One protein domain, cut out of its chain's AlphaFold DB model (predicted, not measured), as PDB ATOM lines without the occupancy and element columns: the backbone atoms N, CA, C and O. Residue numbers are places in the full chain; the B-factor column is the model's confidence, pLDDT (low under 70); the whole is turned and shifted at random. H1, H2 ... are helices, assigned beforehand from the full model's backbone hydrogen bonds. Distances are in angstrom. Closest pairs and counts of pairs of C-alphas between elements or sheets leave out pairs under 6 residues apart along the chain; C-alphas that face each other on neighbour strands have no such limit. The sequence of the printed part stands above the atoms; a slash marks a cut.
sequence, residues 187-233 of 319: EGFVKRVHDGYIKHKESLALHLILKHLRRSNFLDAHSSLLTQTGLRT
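What this domain is: This is residues 187 to 233 of the 319 residues of the protein "Muskelin" of Thanatephorus cucumeris (strain AG1-IB / isolate 7/3/14) (UniProt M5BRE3). A long straight helix, H1, makes the length of this domain, and a short helix, H2, folds back beside its far end in a lopsided helical hairpin. Residues 187 to 202 of H1 stick out free of the rest. The printed part has 47 residues, all helix by class, with H1 then H2 and no named strand. It is loose, with a radius of gyration of the C-alphas of 13.7 A, and a rod spanning 44 by 17 by 13 A.

Where its parts are: H1 takes residues 187 to 215 and measures 41.5 A from C-alpha 187 at (9.927, -25.988, -32.994) to C-alpha 215 at (-0.615, -61.326, -52.039). H2 takes residues 219 to 229, 15.1 A long, ending with C-alpha 229 at (-0.154, -43.197, -55.423).

How they stand to each other: H1 touches H2 with residues 210 to 214 alone; the closest C-alphas, of Leu 213 and His 222, are 5.6 A apart. They form a hairpin, running opposite ways at a shallow tilt of 22 degrees. In both helices every O i to N i+4 pair is within hydrogen-bond range.

The domain as a whole: The two C-alphas farthest apart, of Glu 187 and Asn 217, are 44.5 A apart. The link from H1 to H2 is tight. The printed part has no cut, and no printed residue is under 70 in pLDDT.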
ATOM      1  N   GLU A 187      11.202 -25.577 -32.402       79.44
ATOM      2  CA  GLU A 187       9.927 -25.988 -32.994       79.44
ATOM      3  C   GLU A 187      10.009 -26.150 -34.515       79.44
ATOM      4  O   GLU A 187       9.462 -27.109 -35.058       79.44
ATOM      5  N   GLY A 188      10.740 -25.266 -35.206       82.50
ATOM      6  CA  GLY A 188      10.922 -25.341 -36.656       82.50
ATOM      7  C   GLY A 188      11.627 -26.628 -37.083       82.50
ATOM      8  O   GLY A 188      11.168 -27.316 -37.997       82.50
ATOM      9  N   PHE A 189      12.719 -26.980 -36.406       82.50
ATOM     10  CA  PHE A 189      13.440 -28.227 -36.641       82.50
ATOM     11  C   PHE A 189      12.602 -29.463 -36.292       82.50
ATOM     12  O   PHE A 189      12.463 -30.368 -37.118       82.50
ATOM     13  N   VAL A 190      12.005 -29.486 -35.096       81.00
ATOM     14  CA  VAL A 190      11.188 -30.615 -34.624       81.00
ATOM     15  C   VAL A 190      10.018 -30.871 -35.568       81.00
ATOM     16  O   VAL A 190       9.765 -32.022 -35.924       81.00
ATOM     17  N   LYS A 191       9.343 -29.812 -36.032       81.94
ATOM     18  CA  LYS A 191       8.238 -29.914 -36.987       81.94
ATOM     19  C   LYS A 191       8.685 -30.531 -38.313       81.94
ATOM     20  O   LYS A 191       8.040 -31.458 -38.785       81.94
ATOM     21  N   ARG A 192       9.818 -30.098 -38.881       86.12
ATOM     22  CA  ARG A 192      10.341 -30.687 -40.132       86.12
ATOM     23  C   ARG A 192      10.604 -32.186 -39.999       86.12
ATOM     24  O   ARG A 192      10.279 -32.947 -40.907       86.12
ATOM     25  N   VAL A 193      11.185 -32.614 -38.878       85.69
ATOM     26  CA  VAL A 193      11.445 -34.040 -38.639       85.69
ATOM     27  C   VAL A 193      10.151 -34.808 -38.392       85.69
ATOM     28  O   VAL A 193       9.990 -35.900 -38.931       85.69
ATOM     29  N   HIS A 194       9.212 -34.238 -37.638       85.25
ATOM     30  CA  HIS A 194       7.882 -34.811 -37.456       85.25
ATOM     31  C   HIS A 194       7.187 -35.043 -38.803       85.25
ATOM     32  O   HIS A 194       6.788 -36.167 -39.094       85.25
ATOM     33  N   ASP A 195       7.108 -34.021 -39.652       87.25
ATOM     34  CA  ASP A 195       6.414 -34.096 -40.940       87.25
ATOM     35  C   ASP A 195       7.090 -35.108 -41.879       87.25
ATOM     36  O   ASP A 195       6.419 -35.906 -42.537       87.25
ATOM     37  N   GLY A 196       8.428 -35.151 -41.885       89.31
ATOM     38  CA  GLY A 196       9.190 -36.169 -42.610       89.31
ATOM     39  C   GLY A 196       8.916 -37.590 -42.111       89.31
ATOM     40  O   GLY A 196       8.752 -38.512 -42.915       89.31
ATOM     41  N   TYR A 197       8.815 -37.773 -40.794       88.88
ATOM     42  CA  TYR A 197       8.504 -39.062 -40.185       88.88
ATOM     43  C   TYR A 197       7.073 -39.523 -40.493       88.88
ATOM     44  O   TYR A 197       6.875 -40.681 -40.867       88.88
ATOM     45  N   ILE A 198       6.081 -38.631 -40.401       90.94
ATOM     46  CA  ILE A 198       4.687 -38.941 -40.751       90.94
ATOM     47  C   ILE A 198       4.575 -39.324 -42.227       90.94
ATOM     48  O   ILE A 198       4.047 -40.393 -42.530       90.94
ATOM     49  N   LYS A 199       5.180 -38.547 -43.133       92.12
ATOM     50  CA  LYS A 199       5.218 -38.873 -44.566       92.12
ATOM     51  C   LYS A 199       5.853 -40.241 -44.834       92.12
ATOM     52  O   LYS A 199       5.379 -41.001 -45.679       92.12
ATOM     53  N   HIS A 200       6.921 -40.586 -44.110       90.38
ATOM     54  CA  HIS A 200       7.534 -41.909 -44.216       90.38
ATOM     55  C   HIS A 200       6.591 -43.024 -43.741       90.38
ATOM     56  O   HIS A 200       6.468 -44.041 -44.424       90.38
ATOM     57  N   LYS A 201       5.893 -42.836 -42.611       90.56
ATOM     58  CA  LYS A 201       4.896 -43.801 -42.119       90.56
ATOM     59  C   LYS A 201       3.748 -43.996 -43.106       90.56
ATOM     60  O   LYS A 201       3.342 -45.134 -43.316       90.56
ATOM     61  N   GLU A 202       3.253 -42.924 -43.717       91.81
ATOM     62  CA  GLU A 202       2.204 -42.986 -44.742       91.81
ATOM     63  C   GLU A 202       2.665 -43.777 -45.969       91.81
ATOM     64  O   GLU A 202       1.976 -44.701 -46.400       91.81
ATOM     65  N   SER A 203       3.868 -43.491 -46.481       90.19
ATOM     66  CA  SER A 203       4.448 -44.254 -47.591       90.19
ATOM     67  C   SER A 203       4.599 -45.735 -47.239       90.19
ATOM     68  O   SER A 203       4.232 -46.591 -48.039       90.19
ATOM     69  N   LEU A 204       5.107 -46.047 -46.044       90.06
ATOM     70  CA  LEU A 204       5.279 -47.427 -45.595       90.06
ATOM     71  C   LEU A 204       3.932 -48.147 -45.438       90.06
ATOM     72  O   LEU A 204       3.813 -49.311 -45.817       90.06
ATOM     73  N   ALA A 205       2.912 -47.468 -44.912       92.69
ATOM     74  CA  ALA A 205       1.567 -48.020 -44.802       92.69
ATOM     75  C   ALA A 205       0.998 -48.361 -46.187       92.69
ATOM     76  O   ALA A 205       0.516 -49.475 -46.387       92.69
ATOM     77  N   LEU A 206       1.132 -47.456 -47.160       93.44
ATOM     78  CA  LEU A 206       0.729 -47.713 -48.544       93.44
ATOM     79  C   LEU A 206       1.503 -48.883 -49.161       93.44
ATOM     80  O   LEU A 206       0.891 -49.749 -49.786       93.44
ATOM     81  N   HIS A 207       2.818 -48.979 -48.934       91.12
ATOM     82  CA  HIS A 207       3.621 -50.127 -49.372       91.12
ATOM     83  C   HIS A 207       3.110 -51.448 -48.789       91.12
ATOM     84  O   HIS A 207       2.999 -52.438 -49.514       91.12
ATOM     85  N   LEU A 208       2.775 -51.480 -47.497       92.06
ATOM     86  CA  LEU A 208       2.245 -52.673 -46.834       92.06
ATOM     87  C   LEU A 208       0.845 -53.045 -47.339       92.06
ATOM     88  O   LEU A 208       0.579 -54.229 -47.545       92.06
ATOM     89  N   ILE A 209      -0.019 -52.057 -47.584       94.62
ATOM     90  CA  ILE A 209      -1.355 -52.262 -48.160       94.62
ATOM     91  C   ILE A 209      -1.236 -52.837 -49.572       94.62
ATOM     92  O   ILE A 209      -1.823 -53.879 -49.849       94.62
ATOM     93  N   LEU A 210      -0.434 -52.221 -50.446       93.06
ATOM     94  CA  LEU A 210      -0.205 -52.711 -51.810       93.06
ATOM     95  C   LEU A 210       0.355 -54.140 -51.793       93.06
ATOM     96  O   LEU A 210      -0.165 -55.026 -52.471       93.06
ATOM     97  N   LYS A 211       1.345 -54.408 -50.933       91.44
ATOM     98  CA  LYS A 211       1.888 -55.759 -50.741       91.44
ATOM     99  C   LYS A 211       0.811 -56.760 -50.310       91.44
ATOM    100  O   LYS A 211       0.808 -57.890 -50.795       91.44
ATOM    101  N   HIS A 212      -0.078 -56.376 -49.396       93.81
ATOM    102  CA  HIS A 212      -1.166 -57.236 -48.936       93.81
ATOM    103  C   HIS A 212      -2.184 -57.513 -50.049       93.81
ATOM    104  O   HIS A 212      -2.464 -58.676 -50.320       93.81
ATOM    105  N   LEU A 213      -2.662 -56.473 -50.742       93.56
ATOM    106  CA  LEU A 213      -3.627 -56.601 -51.839       93.56
ATOM    107  C   LEU A 213      -3.118 -57.536 -52.937       93.56
ATOM    108  O   LEU A 213      -3.853 -58.421 -53.372       93.56
ATOM    109  N   ARG A 214      -1.845 -57.396 -53.330       89.62
ATOM    110  CA  ARG A 214      -1.228 -58.276 -54.328       89.62
ATOM    111  C   ARG A 214      -1.162 -59.728 -53.854       89.62
ATOM    112  O   ARG A 214      -1.578 -60.622 -54.577       89.62
ATOM    113  N   ARG A 215      -0.697 -59.969 -52.621       89.25
ATOM    114  CA  ARG A 215      -0.615 -61.326 -52.039       89.25
ATOM    115  C   ARG A 215      -1.980 -61.996 -51.880       89.25
ATOM    116  O   ARG A 215      -2.057 -63.215 -51.950       89.25
ATOM    117  N   SER A 216      -3.023 -61.210 -51.646       91.62
ATOM    118  CA  SER A 216      -4.403 -61.680 -51.518       91.62
ATOM    119  C   SER A 216      -5.157 -61.717 -52.853       91.62
ATOM    120  O   SER A 216      -6.360 -61.953 -52.855       91.62
ATOM    121  N   ASN A 217      -4.465 -61.498 -53.978       88.56
ATOM    122  CA  ASN A 217      -5.015 -61.505 -55.334       88.56
ATOM    123  C   ASN A 217      -6.120 -60.456 -55.601       88.56
ATOM    124  O   ASN A 217      -6.915 -60.594 -56.526       88.56
ATOM    125  N   PHE A 218      -6.161 -59.367 -54.826       93.81
ATOM    126  CA  PHE A 218      -7.040 -58.217 -55.069       93.81
ATOM    127  C   PHE A 218      -6.401 -57.252 -56.085       93.81
ATOM    128  O   PHE A 218      -6.065 -56.109 -55.761       93.81
ATOM    129  N   LEU A 219      -6.179 -57.730 -57.315       91.00
ATOM    130  CA  LEU A 219      -5.354 -57.049 -58.322       91.00
ATOM    131  C   LEU A 219      -5.961 -55.743 -58.856       91.00
ATOM    132  O   LEU A 219      -5.215 -54.794 -59.107       91.00
ATOM    133  N   ASP A 220      -7.288 -55.651 -58.962       93.88
ATOM    134  CA  ASP A 220      -7.968 -54.427 -59.413       93.88
ATOM    135  C   ASP A 220      -7.775 -53.283 -58.411       93.88
ATOM    136  O   ASP A 220      -7.408 -52.161 -58.774       93.88
ATOM    137  N   ALA A 221      -7.950 -53.587 -57.119       94.62
ATOM    138  CA  ALA A 221      -7.715 -52.639 -56.035       94.62
ATOM    139  C   ALA A 221      -6.229 -52.259 -55.944       94.62
ATOM    140  O   ALA A 221      -5.902 -51.080 -55.799       94.62
ATOM    141  N   HIS A 222      -5.328 -53.239 -56.082       93.06
ATOM    142  CA  HIS A 222      -3.885 -53.004 -56.117       93.06
ATOM    143  C   HIS A 222      -3.490 -52.046 -57.249       93.06
ATOM    144  O   HIS A 222      -2.825 -51.044 -56.998       93.06
ATOM    145  N   SER A 223      -3.921 -52.321 -58.482       90.75
ATOM    146  CA  SER A 223      -3.553 -51.536 -59.667       90.75
ATOM    147  C   SER A 223      -4.134 -50.123 -59.616       90.75
ATOM    148  O   SER A 223      -3.438 -49.155 -59.933       90.75
ATOM    149  N   SER A 224      -5.375 -49.989 -59.139       94.38
ATOM    150  CA  SER A 224      -6.022 -48.689 -58.937       94.38
ATOM    151  C   SER A 224      -5.250 -47.832 -57.931       94.38
ATOM    152  O   SER A 224      -4.913 -46.683 -58.217       94.38
ATOM    153  N   LEU A 225      -4.901 -48.404 -56.772       93.06
ATOM    154  CA  LEU A 225      -4.168 -47.694 -55.724       93.06
ATOM    155  C   LEU A 225      -2.721 -47.379 -56.138       93.06
ATOM    156  O   LEU A 225      -2.221 -46.288 -55.863       93.06
ATOM    157  N   LEU A 226      -2.043 -48.300 -56.828       91.19
ATOM    158  CA  LEU A 226      -0.682 -48.093 -57.329       91.19
ATOM    159  C   LEU A 226      -0.630 -46.924 -58.322       91.19
ATOM    160  O   LEU A 226       0.232 -46.054 -58.209       91.19
ATOM    161  N   THR A 227      -1.597 -46.867 -59.242       91.25
ATOM    162  CA  THR A 227      -1.698 -45.799 -60.249       91.25
ATOM    163  C   THR A 227      -1.953 -44.438 -59.603       91.25
ATOM    164  O   THR A 227      -1.342 -43.448 -59.994       91.25
ATOM    165  N   GLN A 228      -2.814 -44.378 -58.583       91.88
ATOM    166  CA  GLN A 228      -3.117 -43.133 -57.870       91.88
ATOM    167  C   GLN A 228      -1.960 -42.638 -56.996       91.88
ATOM    168  O   GLN A 228      -1.746 -41.435 -56.877       91.88
ATOM    169  N   THR A 229      -1.230 -43.554 -56.360       89.25
ATOM    170  CA  THR A 229      -0.154 -43.197 -55.423       89.25
ATOM    171  C   THR A 229       1.179 -42.934 -56.116       89.25
ATOM    172  O   THR A 229       2.034 -42.262 -55.540       89.25
ATOM    173  N   GLY A 230       1.390 -43.470 -57.325       84.00
ATOM    174  CA  GLY A 230       2.655 -43.356 -58.058       84.00
ATOM    175  C   GLY A 230       3.848 -43.990 -57.330       84.00
ATOM    176  O   GLY A 230       5.002 -43.715 -57.663       84.00
ATOM    177  N   LEU A 231       3.592 -44.812 -56.308       85.25
ATOM    178  CA  LEU A 231       4.631 -45.444 -55.507       85.25
ATOM    179  C   LEU A 231       5.297 -46.559 -56.304       85.25
ATOM    180  O   LEU A 231       4.638 -47.438 -56.846       85.25
ATOM    181  N   ARG A 232       6.629 -46.592 -56.292       81.50
ATOM    182  CA  ARG A 232       7.363 -47.783 -56.720       81.50
ATOM    183  C   ARG A 232       7.422 -48.756 -55.545       81.50
ATOM    184  O   ARG A 232       8.075 -48.480 -54.540       81.50
ATOM    185  N   THR A 233       6.702 -49.866 -55.649       79.88
ATOM    186  CA  THR A 233       6.653 -50.907 -54.610       79.88
ATOM    187  C   THR A 233       7.842 -51.856 -54.686       79.88
ATOM    188  O   THR A 233       8.351 -52.280 -53.653       79.88
TER     189      THR A 233